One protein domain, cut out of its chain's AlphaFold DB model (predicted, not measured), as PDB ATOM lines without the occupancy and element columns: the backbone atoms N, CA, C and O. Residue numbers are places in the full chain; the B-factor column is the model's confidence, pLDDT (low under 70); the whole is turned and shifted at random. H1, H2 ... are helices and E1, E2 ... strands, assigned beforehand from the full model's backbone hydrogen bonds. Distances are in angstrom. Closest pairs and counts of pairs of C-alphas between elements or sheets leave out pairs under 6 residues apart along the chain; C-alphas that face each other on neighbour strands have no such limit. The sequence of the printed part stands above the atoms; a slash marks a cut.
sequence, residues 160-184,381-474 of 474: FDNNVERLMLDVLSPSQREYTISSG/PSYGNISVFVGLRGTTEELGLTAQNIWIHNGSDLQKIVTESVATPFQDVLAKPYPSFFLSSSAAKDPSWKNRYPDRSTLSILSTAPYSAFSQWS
ATOM      1  N   PHE A 160     211.620 276.373 164.699       86.50
ATOM      2  CA  PHE A 160     212.477 276.299 165.881       86.50
ATOM      3  C   PHE A 160     213.904 276.764 165.565       86.50
ATOM      4  O   PHE A 160     214.389 276.661 164.428       86.50
ATOM      5  N   ASP A 161     214.603 277.214 166.603       79.75
ATOM      6  CA  ASP A 161     216.056 277.336 166.577       79.75
ATOM      7  C   ASP A 161     216.718 275.984 166.301       79.75
ATOM      8  O   ASP A 161     216.117 274.918 166.456       79.75
ATOM      9  N   ASN A 162     217.982 276.014 165.872       76.50
ATOM     10  CA  ASN A 162     218.639 274.803 165.387       76.50
ATOM     11  C   ASN A 162     218.749 273.704 166.465       76.50
ATOM     12  O   ASN A 162     218.751 272.530 166.114       76.50
ATOM     13  N   ASN A 163     218.764 274.041 167.756       75.69
ATOM     14  CA  ASN A 163     218.811 273.077 168.860       75.69
ATOM     15  C   ASN A 163     217.413 272.510 169.176       75.69
ATOM     16  O   ASN A 163     216.837 272.841 170.209       75.69
ATOM     17  N   VAL A 164     216.847 271.681 168.296       77.75
ATOM     18  CA  VAL A 164     215.429 271.264 168.362       77.75
ATOM     19  C   VAL A 164     215.051 270.468 169.612       77.75
ATOM     20  O   VAL A 164     213.927 270.602 170.094       77.75
ATOM     21  N   GLU A 165     215.955 269.639 170.138       89.12
ATOM     22  CA  GLU A 165     215.652 268.730 171.251       89.12
ATOM     23  C   GLU A 165     216.824 268.597 172.226       89.12
ATOM     24  O   GLU A 165     217.987 268.757 171.854       89.12
ATOM     25  N   ARG A 166     216.504 268.286 173.481       92.12
ATOM     26  CA  ARG A 166     217.426 268.124 174.606       92.12
ATOM     27  C   ARG A 166     217.195 266.745 175.223       92.12
ATOM     28  O   ARG A 166     216.051 266.334 175.394       92.12
ATOM     29  N   LEU A 167     218.259 266.013 175.519       93.06
ATOM     30  CA  LEU A 167     218.219 264.636 176.014       93.06
ATOM     31  C   LEU A 167     218.970 264.567 177.337       93.06
ATOM     32  O   LEU A 167     220.170 264.830 177.380       93.06
ATOM     33  N   MET A 168     218.259 264.218 178.404       92.31
ATOM     34  CA  MET A 168     218.781 264.153 179.763       92.31
ATOM     35  C   MET A 168     218.732 262.705 180.256       92.31
ATOM     36  O   MET A 168     217.666 262.084 180.296       92.31
ATOM     37  N   LEU A 169     219.889 262.166 180.629       91.06
ATOM     38  CA  LEU A 169     220.025 260.847 181.238       91.06
ATOM     39  C   LEU A 169     220.370 261.005 182.716       91.06
ATOM     40  O   LEU A 169     221.166 261.869 183.082       91.06
ATOM     41  N   ASP A 170     219.810 260.124 183.543       88.56
ATOM     42  CA  ASP A 170     220.206 259.940 184.943       88.56
ATOM     43  C   ASP A 170     220.062 261.209 185.804       88.56
ATOM     44  O   ASP A 170     220.886 261.467 186.673       88.56
ATOM     45  N   VAL A 171     219.009 262.009 185.591       87.75
ATOM     46  CA  VAL A 171     218.827 263.341 186.224       87.75
ATOM     47  C   VAL A 171     218.683 263.331 187.755       87.75
ATOM     48  O   VAL A 171     218.659 264.384 188.380       87.75
ATOM     49  N   LEU A 172     218.568 262.146 188.363       84.31
ATOM     50  CA  LEU A 172     218.554 261.934 189.816       84.31
ATOM     51  C   LEU A 172     219.898 261.393 190.349       84.31
ATOM     52  O   LEU A 172     220.008 261.057 191.526       84.31
ATOM     53  N   SER A 173     220.911 261.275 189.486       85.75
ATOM     54  CA  SER A 173     222.254 260.781 189.792       85.75
ATOM     55  C   SER A 173     223.283 261.916 189.715       85.75
ATOM     56  O   SER A 173     223.200 262.750 188.812       85.75
ATOM     57  N   PRO A 174     224.347 261.902 190.542       84.94
ATOM     58  CA  PRO A 174     225.544 262.718 190.311       84.94
ATOM     59  C   PRO A 174     226.205 262.475 188.939       84.94
ATOM     60  O   PRO A 174     227.011 263.284 188.494       84.94
ATOM     61  N   SER A 175     225.868 261.368 188.267       86.56
ATOM     62  CA  SER A 175     226.297 261.029 186.905       86.56
ATOM     63  C   SER A 175     225.333 261.512 185.809       86.56
ATOM     64  O   SER A 175     225.287 260.890 184.746       86.56
ATOM     65  N   GLN A 176     224.530 262.555 186.059       90.38
ATOM     66  CA  GLN A 176     223.637 263.139 185.054       90.38
ATOM     67  C   GLN A 176     224.409 263.468 183.767       90.38
ATOM     68  O   GLN A 176     225.465 264.103 183.798       90.38
ATOM     69  N   ARG A 177     223.851 263.076 182.619       91.00
ATOM     70  CA  ARG A 177     224.394 263.386 181.289       91.00
ATOM     71  C   ARG A 177     223.371 264.168 180.484       91.00
ATOM     72  O   ARG A 177     222.178 263.874 180.537       91.00
ATOM     73  N   GLU A 178     223.838 265.150 179.725       92.00
ATOM     74  CA  GLU A 178     222.990 265.984 178.879       92.00
ATOM     75  C   GLU A 178     223.549 266.064 177.457       92.00
ATOM     76  O   GLU A 178     224.749 266.247 177.248       92.00
ATOM     77  N   TYR A 179     222.654 265.949 176.480       91.12
ATOM     78  CA  TYR A 179     222.939 266.083 175.059       91.12
ATOM     79  C   TYR A 179     221.888 266.991 174.411       91.12
ATOM     80  O   TYR A 179     220.764 267.120 174.891       91.12
ATOM     81  N   THR A 180     222.238 267.619 173.294       89.50
ATOM     82  CA  THR A 180     221.326 268.439 172.479       89.50
ATOM     83  C   THR A 180     221.340 267.908 171.052       89.50
ATOM     84  O   THR A 180     222.394 267.497 170.579       89.50
ATOM     85  N   ILE A 181     220.204 267.922 170.360       87.69
ATOM     86  CA  ILE A 181     220.092 267.553 168.947       87.69
ATOM     87  C   ILE A 181     220.125 268.823 168.098       87.69
ATOM     88  O   ILE A 181     219.180 269.617 168.116       87.69
ATOM     89  N   SER A 182     221.204 269.015 167.338       83.62
ATOM     90  CA  SER A 182     221.250 270.028 166.281       83.62
ATOM     91  C   SER A 182     220.463 269.591 165.039       83.62
ATOM     92  O   SER A 182     220.648 268.497 164.513       83.62
ATOM     93  N   SER A 183     219.625 270.491 164.536       84.25
ATOM     94  CA  SER A 183     218.910 270.406 163.262       84.25
ATOM     95  C   SER A 183     219.581 271.262 162.184       84.25
ATOM     96  O   SER A 183     220.353 272.180 162.474       84.25
ATOM     97  N   GLY A 184     219.259 270.959 160.930       83.06
ATOM     98  CA  GLY A 184     219.917 271.475 159.734       83.06
ATOM     99  C   GLY A 184     220.789 270.410 159.050       83.06
ATOM    100  O   GLY A 184     221.113 269.399 159.678       83.06
ATOM    101  N   PRO A 381     197.972 246.513 169.527       77.69
ATOM    102  CA  PRO A 381     198.066 247.925 169.887       77.69
ATOM    103  C   PRO A 381     199.515 248.365 170.139       77.69
ATOM    104  O   PRO A 381     200.363 247.559 170.538       77.69
ATOM    105  N   SER A 382     199.785 249.652 169.914       77.25
ATOM    106  CA  SER A 382     201.007 250.282 170.422       77.25
ATOM    107  C   SER A 382     200.888 250.534 171.929       77.25
ATOM    108  O   SER A 382     199.892 250.167 172.553       77.25
ATOM    109  N   TYR A 383     201.904 251.139 172.533       79.81
ATOM    110  CA  TYR A 383     201.881 251.471 173.957       79.81
ATOM    111  C   TYR A 383     200.924 252.638 174.230       79.81
ATOM    112  O   TYR A 383     200.690 253.478 173.359       79.81
ATOM    113  N   GLY A 384     200.347 252.666 175.430       81.06
ATOM    114  CA  GLY A 384     199.602 253.826 175.904       81.06
ATOM    115  C   GLY A 384     200.561 254.917 176.376       81.06
ATOM    116  O   GLY A 384     201.735 254.652 176.641       81.06
ATOM    117  N   ASN A 385     200.046 256.133 176.527       84.69
ATOM    118  CA  ASN A 385     200.757 257.229 177.177       84.69
ATOM    119  C   ASN A 385     199.865 257.861 178.242       84.69
ATOM    120  O   ASN A 385     198.645 257.916 178.087       84.69
ATOM    121  N   ILE A 386     200.494 258.387 179.287       87.56
ATOM    122  CA  ILE A 386     199.886 259.318 180.232       87.56
ATOM    123  C   ILE A 386     200.390 260.709 179.872       87.56
ATOM    124  O   ILE A 386     201.601 260.926 179.834       87.56
ATOM    125  N   SER A 387     199.463 261.633 179.633       90.56
ATOM    126  CA  SER A 387     199.756 263.052 179.423       90.56
ATOM    127  C   SER A 387     199.321 263.844 180.653       90.56
ATOM    128  O   SER A 387     198.146 263.823 181.018       90.56
ATOM    129  N   VAL A 388     200.257 264.558 181.272       93.06
ATOM    130  CA  VAL A 388     199.997 265.540 182.329       93.06
ATOM    131  C   VAL A 388     200.156 266.931 181.725       93.06
ATOM    132  O   VAL A 388     201.175 267.235 181.105       93.06
ATOM    133  N   PHE A 389     199.142 267.770 181.900       95.81
ATOM    134  CA  PHE A 389     199.111 269.139 181.392       95.81
ATOM    135  C   PHE A 389     199.264 270.102 182.568       95.81
ATOM    136  O   PHE A 389     198.472 270.063 183.507       95.81
ATOM    137  N   VAL A 390     200.307 270.932 182.540       96.62
ATOM    138  CA  VAL A 390     200.688 271.808 183.652       96.62
ATOM    139  C   VAL A 390     200.564 273.265 183.218       96.62
ATOM    140  O   VAL A 390     201.262 273.713 182.305       96.62
ATOM    141  N   GLY A 391     199.669 274.003 183.873       97.25
ATOM    142  CA  GLY A 391     199.592 275.460 183.779       97.25
ATOM    143  C   GLY A 391     200.567 276.106 184.762       97.25
ATOM    144  O   GLY A 391     200.596 275.741 185.936       97.25
ATOM    145  N   LEU A 392     201.372 277.051 184.283       97.12
ATOM    146  CA  LEU A 392     202.392 277.753 185.059       97.12
ATOM    147  C   LEU A 392     202.125 279.262 185.019       97.12
ATOM    148  O   LEU A 392     201.850 279.817 183.957       97.12
ATOM    149  N   ARG A 393     202.228 279.934 186.168       96.75
ATOM    150  CA  ARG A 393     202.183 281.403 186.250       96.75
ATOM    151  C   ARG A 393     203.573 281.962 185.952       96.75
ATOM    152  O   ARG A 393     204.553 281.425 186.458       96.75
ATOM    153  N   GLY A 394     203.635 283.030 185.165       96.00
ATOM    154  CA  GLY A 394     204.867 283.606 184.627       96.00
ATOM    155  C   GLY A 394     205.026 283.375 183.122       96.00
ATOM    156  O   GLY A 394     204.460 282.444 182.534       96.00
ATOM    157  N   THR A 395     205.804 284.251 182.498       96.31
ATOM    158  CA  THR A 395     206.221 284.146 181.096       96.31
ATOM    159  C   THR A 395     207.204 282.998 180.882       96.31
ATOM    160  O   THR A 395     207.838 282.492 181.810       96.31
ATOM    161  N   THR A 396     207.368 282.609 179.621       94.81
ATOM    162  CA  THR A 396     208.346 281.607 179.195       94.81
ATOM    163  C   THR A 396     209.776 282.000 179.563       94.81
ATOM    164  O   THR A 396     210.543 281.149 180.007       94.81
ATOM    165  N   GLU A 397     210.106 283.291 179.485       94.25
ATOM    166  CA  GLU A 397     211.407 283.848 179.867       94.25
ATOM    167  C   GLU A 397     211.671 283.745 181.378       94.25
ATOM    168  O   GLU A 397     212.735 283.278 181.775       94.25
ATOM    169  N   GLU A 398     210.705 284.128 182.221       96.19
ATOM    170  CA  GLU A 398     210.823 284.051 183.692       96.19
ATOM    171  C   GLU A 398     210.939 282.605 184.196       96.19
ATOM    172  O   GLU A 398     211.595 282.343 185.202       96.19
ATOM    173  N   LEU A 399     210.312 281.663 183.486       95.94
ATOM    174  CA  LEU A 399     210.307 280.235 183.810       95.94
ATOM    175  C   LEU A 399     211.439 279.443 183.127       95.94
ATOM    176  O   LEU A 399     211.533 278.231 183.320       95.94
ATOM    177  N   GLY A 400     212.283 280.092 182.314       93.75
ATOM    178  CA  GLY A 400     213.372 279.439 181.573       93.75
ATOM    179  C   GLY A 400     212.912 278.416 180.522       93.75
ATOM    180  O   GLY A 400     213.675 277.519 180.158       93.75
ATOM    181  N   LEU A 401     211.666 278.515 180.050       93.75
ATOM    182  CA  LEU A 401     211.069 277.590 179.087       93.75
ATOM    183  C   LEU A 401     211.520 277.921 177.661       93.75
ATOM    184  O   LEU A 401     211.419 279.061 177.209       93.75
ATOM    185  N   THR A 402     211.966 276.906 176.922       92.19
ATOM    186  CA  THR A 402     212.438 277.036 175.537       92.19
ATOM    187  C   THR A 402     211.542 276.267 174.565       92.19
ATOM    188  O   THR A 402     210.800 275.366 174.955       92.19
ATOM    189  N   ALA A 403     211.636 276.581 173.268       91.38
ATOM    190  CA  ALA A 403     210.915 275.874 172.203       91.38
ATOM    191  C   ALA A 403     211.327 274.393 172.032       91.38
ATOM    192  O   ALA A 403     210.757 273.680 171.205       91.38
ATOM    193  N   GLN A 404     212.337 273.931 172.772       91.00
ATOM    194  CA  GLN A 404     212.900 272.592 172.657       91.00
ATOM    195  C   GLN A 404     211.942 271.532 173.213       91.00
ATOM    196  O   GLN A 404     211.197 271.777 174.163       91.00
ATOM    197  N   ASN A 405     212.005 270.314 172.675       92.12
ATOM    198  CA  ASN A 405     211.505 269.150 173.411       92.12
ATOM    199  C   ASN A 405     212.583 268.655 174.379       92.12
ATOM    200  O   ASN A 405     213.763 268.659 174.022       92.12
ATOM    201  N   ILE A 406     212.193 268.173 175.559       93.12
ATOM    202  CA  ILE A 406     213.118 267.545 176.511       93.12
ATOM    203  C   ILE A 406     212.738 266.074 176.687       93.12
ATOM    204  O   ILE A 406     211.649 265.757 177.160       93.12
ATOM    205  N   TRP A 407     213.644 265.177 176.313       92.56
ATOM    206  CA  TRP A 407     213.553 263.735 176.533       92.56
ATOM    207  C   TRP A 407     214.341 263.377 177.798       92.56
ATOM    208  O   TRP A 407     215.508 263.743 177.923       92.56
ATOM    209  N   ILE A 408     213.714 262.668 178.733       91.00
ATOM    210  CA  ILE A 408     214.237 262.407 180.080       91.00
ATOM    211  C   ILE A 408     214.176 260.897 180.351       91.00
ATOM    212  O   ILE A 408     213.098 260.303 180.331       91.00
ATOM    213  N   HIS A 409     215.333 260.265 180.577       88.94
ATOM    214  CA  HIS A 409     215.475 258.803 180.658       88.94
ATOM    215  C   HIS A 409     216.385 258.335 181.811       88.94
ATOM    216  O   HIS A 409     217.102 259.126 182.429       88.94
ATOM    217  N   ASN A 410     216.339 257.032 182.111       86.31
ATOM    218  CA  ASN A 410     217.158 256.363 183.130       86.31
ATOM    219  C   ASN A 410     218.112 255.370 182.447       86.31
ATOM    220  O   ASN A 410     217.680 254.307 181.999       86.31
ATOM    221  N   GLY A 411     219.388 255.731 182.321       87.81
ATOM    222  CA  GLY A 411     220.363 255.056 181.472       87.81
ATOM    223  C   GLY A 411     220.114 255.226 179.965       87.81
ATOM    224  O   GLY A 411     219.105 255.771 179.521       87.81
ATOM    225  N   SER A 412     221.058 254.727 179.164       88.62
ATOM    226  CA  SER A 412     221.058 254.817 177.694       88.62
ATOM    227  C   SER A 412     220.462 253.591 176.971       88.62
ATOM    228  O   SER A 412     220.336 253.590 175.748       88.62
ATOM    229  N   ASP A 413     220.030 252.537 177.673       89.94
ATOM    230  CA  ASP A 413     219.415 251.364 177.025       89.94
ATOM    231  C   ASP A 413     217.917 251.578 176.728       89.94
ATOM    232  O   ASP A 413     217.033 251.043 177.399       89.94
ATOM    233  N   LEU A 414     217.622 252.352 175.678       88.31
ATOM    234  CA  LEU A 414     216.252 252.618 175.220       88.31
ATOM    235  C   LEU A 414     215.483 251.338 174.849       88.31
ATOM    236  O   LEU A 414     214.262 251.278 175.007       88.31
ATOM    237  N   GLN A 415     216.179 250.294 174.383       90.38
ATOM    238  CA  GLN A 415     215.563 249.000 174.098       90.38
ATOM    239  C   GLN A 415     215.037 248.364 175.388       90.38
ATOM    240  O   GLN A 415     213.885 247.923 175.409       90.38
ATOM    241  N   LYS A 416     215.846 248.333 176.451       88.75
ATOM    242  CA  LYS A 416     215.447 247.834 177.770       88.75
ATOM    243  C   LYS A 416     214.338 248.695 178.367       88.75
ATOM    244  O   LYS A 416     213.270 248.157 178.641       88.75
ATOM    245  N   ILE A 417     214.548 250.011 178.467       84.88
ATOM    246  CA  ILE A 417     213.597 250.990 179.028       84.88
ATOM    247  C   ILE A 417     212.191 250.785 178.448       84.88
ATOM    248  O   ILE A 417     211.233 250.562 179.184       84.88
ATOM    249  N   VAL A 418     212.065 250.798 177.117       83.19
ATOM    250  CA  VAL A 418     210.760 250.686 176.449       83.19
ATOM    251  C   VAL A 418     210.172 249.275 176.567       83.19
ATOM    252  O   VAL A 418     208.956 249.131 176.659       83.19
ATOM    253  N   THR A 419     210.996 248.222 176.598       84.94
ATOM    254  CA  THR A 419     210.498 246.842 176.761       84.94
ATOM    255  C   THR A 419     209.991 246.596 178.185       84.94
ATOM    256  O   THR A 419     208.914 246.028 178.371       84.94
ATOM    257  N   GLU A 420     210.725 247.063 179.197       82.25
ATOM    258  CA  GLU A 420     210.357 246.916 180.606       82.25
ATOM    259  C   GLU A 420     209.114 247.736 180.958       82.25
ATOM    260  O   GLU A 420     208.224 247.192 181.610       82.25
ATOM    261  N   SER A 421     208.977 248.979 180.479       76.88
ATOM    262  CA  SER A 421     207.771 249.808 180.697       76.88
ATOM    263  C   SER A 421     206.471 249.195 180.156       76.88
ATOM    264  O   SER A 421     205.384 249.639 180.512       76.88
ATOM    265  N   VAL A 422     206.574 248.184 179.289       74.44
ATOM    266  CA  VAL A 422     205.442 247.513 178.632       74.44
ATOM    267  C   VAL A 422     205.168 246.133 179.231       74.44
ATOM    268  O   VAL A 422     204.019 245.698 179.258       74.44
ATOM    269  N   ALA A 423     206.209 245.448 179.710       80.19
ATOM    270  CA  ALA A 423     206.087 244.182 180.431       80.19
ATOM    271  C   ALA A 423     205.724 244.370 181.918       80.19
ATOM    272  O   ALA A 423     205.130 243.480 182.519       80.19
ATOM    273  N   THR A 424     206.074 245.519 182.507       80.44
ATOM    274  CA  THR A 424     205.741 245.874 183.895       80.44
ATOM    275  C   THR A 424     204.226 246.134 184.023       80.44
ATOM    276  O   THR A 424     203.699 246.952 183.263       80.44
ATOM    277  N   PRO A 425     203.506 245.499 184.972       84.38
ATOM    278  CA  PRO A 425     202.116 245.835 185.284       84.38
ATOM    279  C   PRO A 425     201.950 247.309 185.670       84.38
ATOM    280  O   PRO A 425     202.839 247.907 186.266       84.38
ATOM    281  N   PHE A 426     200.800 247.916 185.366       84.12
ATOM    282  CA  PHE A 426     200.650 249.372 185.488       84.12
ATOM    283  C   PHE A 426     200.897 249.919 186.909       84.12
ATOM    284  O   PHE A 426     201.556 250.944 187.055       84.12
ATOM    285  N   GLN A 427     200.460 249.208 187.954       82.56
ATOM    286  CA  GLN A 427     200.733 249.598 189.348       82.56
ATOM    287  C   GLN A 427     202.241 249.596 189.662       82.56
ATOM    288  O   GLN A 427     202.749 250.518 190.295       82.56
ATOM    289  N   ASP A 428     202.981 248.622 189.128       81.62
ATOM    290  CA  ASP A 428     204.432 248.502 189.305       81.62
ATOM    291  C   ASP A 428     205.215 249.508 188.433       81.62
ATOM    292  O   ASP A 428     206.401 249.745 188.667       81.62
ATOM    293  N   VAL A 429     204.574 250.121 187.426       77.06
ATOM    294  CA  VAL A 429     205.101 251.308 186.728       77.06
ATOM    295  C   VAL A 429     204.934 252.549 187.605       77.06
ATOM    296  O   VAL A 429     205.890 253.304 187.753       77.06
ATOM    297  N   LEU A 430     203.764 252.736 188.229       75.00
ATOM    298  CA  LEU A 430     203.500 253.859 189.143       75.00
ATOM    299  C   LEU A 430     204.360 253.810 190.419       75.00
ATOM    300  O   LEU A 430     204.692 254.854 190.971       75.00
ATOM    301  N   ALA A 431     204.754 252.615 190.868       76.88
ATOM    302  CA  ALA A 431     205.645 252.427 192.013       76.88
ATOM    303  C   ALA A 431     207.128 252.758 191.727       76.88
ATOM    304  O   ALA A 431     207.934 252.815 192.658       76.88
ATOM    305  N   LYS A 432     207.523 252.971 190.461       72.88
ATOM    306  CA  LYS A 432     208.896 253.374 190.108       72.88
ATOM    307  C   LYS A 432     209.034 254.895 190.267       72.88
ATOM    308  O   LYS A 432     208.255 255.627 189.666       72.88
ATOM    309  N   PRO A 433     210.055 255.404 190.986       64.19
ATOM    310  CA  PRO A 433     210.163 256.831 191.318       64.19
ATOM    311  C   PRO A 433     210.438 257.748 190.112       64.19
ATOM    312  O   PRO A 433     210.406 258.967 190.252       64.19
ATOM    313  N   TYR A 434     210.758 257.179 188.946       67.19
ATOM    314  CA  TYR A 434     211.176 257.907 187.750       67.19
ATOM    315  C   TYR A 434     210.967 257.029 186.495       67.19
ATOM    316  O   TYR A 434     211.821 256.189 186.181       67.19
ATOM    317  N   PRO A 435     209.824 257.155 185.793       68.12
ATOM    318  CA  PRO A 435     209.661 256.641 184.434       68.12
ATOM    319  C   PRO A 435     210.401 257.539 183.423       68.12
ATOM    320  O   PRO A 435     211.004 258.547 183.782       68.12
ATOM    321  N   SER A 436     210.375 257.171 182.139       83.00
ATOM    322  CA  SER A 436     210.888 258.044 181.073       83.00
ATOM    323  C   SER A 436     209.836 259.056 180.631       83.00
ATOM    324  O   SER A 436     208.697 258.668 180.362       83.00
ATOM    325  N   PHE A 437     210.236 260.320 180.495       88.56
ATOM    326  CA  PHE A 437     209.352 261.429 180.146       88.56
ATOM    327  C   PHE A 437     209.755 262.121 178.838       88.56
ATOM    328  O   PHE A 437     210.931 262.221 178.494       88.56
ATOM    329  N   PHE A 438     208.762 262.679 178.158       92.31
ATOM    330  CA  PHE A 438     208.901 263.697 177.121       92.31
ATOM    331  C   PHE A 438     208.223 264.979 177.612       92.31
ATOM    332  O   PHE A 438     207.088 264.927 178.082       92.31
ATOM    333  N   LEU A 439     208.893 266.125 177.505       93.88
ATOM    334  CA  LEU A 439     208.377 267.420 177.940       93.88
ATOM    335  C   LEU A 439     208.373 268.415 176.778       93.88
ATOM    336  O   LEU A 439     209.329 268.504 176.007       93.88
ATOM    337  N   SER A 440     207.289 269.183 176.668       94.44
ATOM    338  CA  SER A 440     207.073 270.163 175.602       94.44
ATOM    339  C   SER A 440     206.238 271.336 176.112       94.44
ATOM    340  O   SER A 440     205.074 271.149 176.461       94.44
ATOM    341  N   SER A 441     206.773 272.557 176.063       95.31
ATOM    342  CA  SER A 441     205.976 273.778 176.238       95.31
ATOM    343  C   SER A 441     205.437 274.253 174.890       95.31
ATOM    344  O   SER A 441     206.236 274.524 173.998       95.31
ATOM    345  N   SER A 442     204.114 274.365 174.707       94.50
ATOM    346  CA  SER A 442     203.568 275.044 173.517       94.50
ATOM    347  C   SER A 442     203.625 276.567 173.644       94.50
ATOM    348  O   SER A 442     203.834 277.244 172.638       94.50
ATOM    349  N   ALA A 443     203.583 277.095 174.873       95.50
ATOM    350  CA  ALA A 443     203.829 278.508 175.156       95.50
ATOM    351  C   ALA A 443     205.170 279.005 174.593       95.50
ATOM    352  O   ALA A 443     205.207 280.020 173.904       95.50
ATOM    353  N   ALA A 444     206.255 278.250 174.793       95.06
ATOM    354  CA  ALA A 444     207.583 278.619 174.293       95.06
ATOM    355  C   ALA A 444     207.791 278.370 172.783       95.06
ATOM    356  O   ALA A 444     208.852 278.686 172.250       95.06
ATOM    357  N   LYS A 445     206.805 277.783 172.087       94.56
ATOM    358  CA  LYS A 445     206.869 277.423 170.655       94.56
ATOM    359  C   LYS A 445     206.022 278.320 169.758       94.56
ATOM    360  O   LYS A 445     206.286 278.407 168.559       94.56
ATOM    361  N   ASP A 446     204.996 278.953 170.314       95.31
ATOM    362  CA  ASP A 446     204.091 279.845 169.597       95.31
ATOM    363  C   ASP A 446     204.474 281.314 169.847       95.31
ATOM    364  O   ASP A 446     204.182 281.841 170.918       95.31
ATOM    365  N   PRO A 447     205.054 282.037 168.869       94.69
ATOM    366  CA  PRO A 447     205.422 283.441 169.055       94.69
ATOM    367  C   PRO A 447     204.208 284.370 169.239       94.69
ATOM    368  O   PRO A 447     204.381 285.525 169.620       94.69
ATOM    369  N   SER A 448     202.976 283.898 169.001       94.94
ATOM    370  CA  SER A 448     201.766 284.647 169.362       94.94
ATOM    371  C   SER A 448     201.389 284.514 170.841       94.94
ATOM    372  O   SER A 448     200.610 285.330 171.334       94.94
ATOM    373  N   TRP A 449     201.929 283.519 171.560       95.31
ATOM    374  CA  TRP A 449     201.453 283.102 172.882       95.31
ATOM    375  C   TRP A 449     201.405 284.247 173.891       95.31
ATOM    376  O   TRP A 449     200.364 284.477 174.498       95.31
ATOM    377  N   LYS A 450     202.483 285.031 174.000       93.44
ATOM    378  CA  LYS A 450     202.597 286.161 174.939       93.44
ATOM    379  C   LYS A 450     201.528 287.248 174.731       93.44
ATOM    380  O   LYS A 450     201.174 287.943 175.675       93.44
ATOM    381  N   ASN A 451     200.959 287.352 173.526       93.06
ATOM    382  CA  ASN A 451     199.852 288.266 173.215       93.06
ATOM    383  C   ASN A 451     198.465 287.659 173.510       93.06
ATOM    384  O   ASN A 451     197.473 288.384 173.544       93.06
ATOM    385  N   ARG A 452     198.376 286.331 173.685       93.12
ATOM    386  CA  ARG A 452     197.143 285.589 174.012       93.12
ATOM    387  C   ARG A 452     197.037 285.279 175.512       93.12
ATOM    388  O   ARG A 452     195.933 285.275 176.046       93.12
ATOM    389  N   TYR A 453     198.177 285.056 176.166       94.38
ATOM    390  CA  TYR A 453     198.330 284.622 177.557       94.38
ATOM    391  C   TYR A 453     199.588 285.280 178.177       94.38
ATOM    392  O   TYR A 453     200.643 284.650 178.251       94.38
ATOM    393  N   PRO A 454     199.531 286.566 178.572       93.38
ATOM    394  CA  PRO A 454     200.725 287.343 178.929       93.38
ATOM    395  C   PRO A 454     201.362 286.961 180.274       93.38
ATOM    396  O   PRO A 454     202.551 287.192 180.463       93.38
ATOM    397  N   ASP A 455     200.589 286.391 181.203       95.19
ATOM    398  CA  ASP A 455     200.978 286.048 182.581       95.19
ATOM    399  C   ASP A 455     201.184 284.536 182.802       95.19
ATOM    400  O   ASP A 455     201.311 284.085 183.944       95.19
ATOM    401  N   ARG A 456     201.135 283.732 181.731       96.44
ATOM    402  CA  ARG A 456     200.924 282.278 181.803       96.44
ATOM    403  C   ARG A 456     201.744 281.517 180.778       96.44
ATOM    404  O   ARG A 456     201.778 281.874 179.605       96.44
ATOM    405  N   SER A 457     202.265 280.376 181.202       97.38
ATOM    406  CA  SER A 457     202.938 279.393 180.359       97.38
ATOM    407  C   SER A 457     202.324 278.006 180.547       97.38
ATOM    408  O   SER A 457     201.598 277.750 181.510       97.38
ATOM    409  N   THR A 458     202.606 277.094 179.622       96.81
ATOM    410  CA  THR A 458     202.097 275.716 179.650       96.81
ATOM    411  C   THR A 458     203.205 274.713 179.390       96.81
ATOM    412  O   THR A 458     204.157 274.992 178.658       96.81
ATOM    413  N   LEU A 459     203.075 273.532 179.989       95.88
ATOM    414  CA  LEU A 459     204.000 272.416 179.837       95.88
ATOM    415  C   LEU A 459     203.205 271.108 179.752       95.88
ATOM    416  O   LEU A 459     202.448 270.777 180.662       95.88
ATOM    417  N   SER A 460     203.392 270.360 178.668       94.94
ATOM    418  CA  SER A 460     202.871 268.999 178.518       94.94
ATOM    419  C   SER A 460     203.977 268.003 178.850       94.94
ATOM    420  O   SER A 460     205.058 268.070 178.262       94.94
ATOM    421  N   ILE A 461     203.700 267.081 179.771       93.31
ATOM    422  CA  ILE A 461     204.589 265.990 180.185       93.31
ATOM    423  C   ILE A 461     203.944 264.673 179.753       93.31
ATOM    424  O   ILE A 461     202.823 264.373 180.158       93.31
ATOM    425  N   LEU A 462     204.633 263.885 178.933       90.69
ATOM    426  CA  LEU A 462     204.178 262.583 178.450       90.69
ATOM    427  C   LEU A 462     205.064 261.475 179.031       90.69
ATOM    428  O   LEU A 462     206.285 261.566 178.960       90.69
ATOM    429  N   SER A 463     204.456 260.409 179.551       87.25
ATOM    430  CA  SER A 463     205.129 259.163 179.960       87.25
ATOM    431  C   SER A 463     204.500 257.974 179.242       87.25
ATOM    432  O   SER A 463     203.287 257.950 179.037       87.25
ATOM    433  N   THR A 464     205.294 256.952 178.917       82.12
ATOM    434  CA  THR A 464     204.766 255.683 178.389       82.12
ATOM    435  C   THR A 464     204.065 254.867 179.478       82.12
ATOM    436  O   THR A 464     204.376 254.987 180.666       82.12
ATOM    437  N   ALA A 465     203.107 254.033 179.070       82.75
ATOM    438  CA  ALA A 465     202.374 253.104 179.926       82.75
ATOM    439  C   ALA A 465     201.875 251.879 179.118       82.75
ATOM    440  O   ALA A 465     201.667 251.969 177.902       82.75
ATOM    441  N   PRO A 466     201.654 250.710 179.745       83.50
ATOM    442  CA  PRO A 466     201.131 249.541 179.041       83.50
ATOM    443  C   PRO A 466     199.685 249.782 178.572       83.50
ATOM    444  O   PRO A 466     198.842 250.236 179.340       83.50
ATOM    445  N   TYR A 467     199.366 249.435 177.319       84.50
ATOM    446  CA  TYR A 467     198.023 249.628 176.733       84.50
ATOM    447  C   TYR A 467     196.897 248.955 177.536       84.50
ATOM    448  O   TYR A 467     195.778 249.461 177.592       84.50
ATOM    449  N   SER A 468     197.193 247.840 178.209       84.12
ATOM    450  CA  SER A 468     196.262 247.138 179.102       84.12
ATOM    451  C   SER A 468     195.790 247.972 180.298       84.12
ATOM    452  O   SER A 468     194.765 247.639 180.882       84.12
ATOM    453  N   ALA A 469     196.473 249.071 180.643       85.12
ATOM    454  CA  ALA A 469     195.970 250.042 181.615       85.12
ATOM    455  C   ALA A 469     194.722 250.793 181.110       85.12
ATOM    456  O   ALA A 469     193.924 251.256 181.920       85.12
ATOM    457  N   PHE A 470     194.542 250.906 179.786       87.12
ATOM    458  CA  PHE A 470     193.520 251.753 179.158       87.12
ATOM    459  C   PHE A 470     192.488 250.995 178.315       87.12
ATOM    460  O   PHE A 470     191.521 251.596 177.847       87.12
ATOM    461  N   SER A 471     192.651 249.682 178.133       82.75
ATOM    462  CA  SER A 471     191.875 248.885 177.171       82.75
ATOM    463  C   SER A 471     190.368 248.778 177.449       82.75
ATOM    464  O   SER A 471     189.651 248.231 176.622       82.75
ATOM    465  N   GLN A 472     189.880 249.283 178.588       82.12
ATOM    466  CA  GLN A 472     188.447 249.394 178.903       82.12
ATOM    467  C   GLN A 472     187.784 250.687 178.378       82.12
ATOM    468  O   GLN A 472     186.563 250.802 178.414       82.12
ATOM    469  N   TRP A 473     188.577 251.661 177.914       77.81
ATOM    470  CA  TRP A 473     188.109 252.930 177.331       77.81
ATOM    471  C   TRP A 473     188.421 253.057 175.828       77.81
ATOM    472  O   TRP A 473     188.200 254.123 175.252       77.81
ATOM    473  N   SER A 474     188.990 252.005 175.226       64.00
ATOM    474  CA  SER A 474     189.434 251.951 173.823       64.00
ATOM    475  C   SER A 474     188.300 251.563 172.879       64.00
ATOM    476  O   SER A 474     187.645 250.545 173.184       64.00
TER     477      SER A 474
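What this domain is: This is residues 160 to 184 and 381 to 474 of the 474 residues of an uncharacterized protein of Daphnia magna (UniProt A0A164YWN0). One twisted six-stranded sheet forms the body, its strand lines turning by 90 degrees from edge to edge; H1 and H2 sit by one end of the long strand E6, and H3 by its other end. The 119 printed residues run E1, E2, E3, E4, H1, H2, E5, H3, E6, of mixed class. The mixed sheet has the order E2, E1, E4, E5, E6, E3. The whole is only just compact, close to loose, with a radius of gyration of the C-alphas of 16.3 A and spans of 44 by 37 by 29 A.

Where its parts are: E1, residues 163 to 169, begins at C-alpha 163 (218.811, 273.077, 168.860). E2 is 177 to 182; E3, 384 to 393, spans 29.6 A. E4 is 405 to 409, H1 414 to 423 (14.2 A), H2 426 to 430, E5 437 to 440 and H3 449 to 452. E6, 456 to 465, spans 29.3 A and ends at C-alpha 465 (202.374, 253.104, 179.926).

How they stand to each other: The hairpin E1 and E2 is antiparallel, with N 167 and O 179 at 2.8 A. E1 and E4 are parallel, with N 166 and O 405 at 2.8 A. The other neighbours are antiparallel: E4 and E5 have N 406 and O 439 at 2.9 A, E5 and E6 N 438 and O 462 at 2.8 A, E6 and E3 N 386 and O 463 at 2.8 A. H1 only grazes the sheet, with residues 417 to 423. H1 and H2 are close but not clearly touching; their closest C-alphas, of Ser 421 and Val 429, are 6.8 A apart. H2 and H3 are not on the sheet, but only just, each with 4 pairs of C-alphas within 10 A. Every O i to N i+4 pair is within hydrogen-bond range in H2, 5 of 6 in H1; H3 is too short for one.

The domain as a whole: The farthest C-alphas, of Ala 423 and Asn 451, are 45.1 A apart. Residues 185 to 380 are not printed, and C-alphas 184 and 381 are 33.7 A apart across the cut. The link E3 to E4 is long. Residues 433 to 435 and 474 have pLDDT under 70.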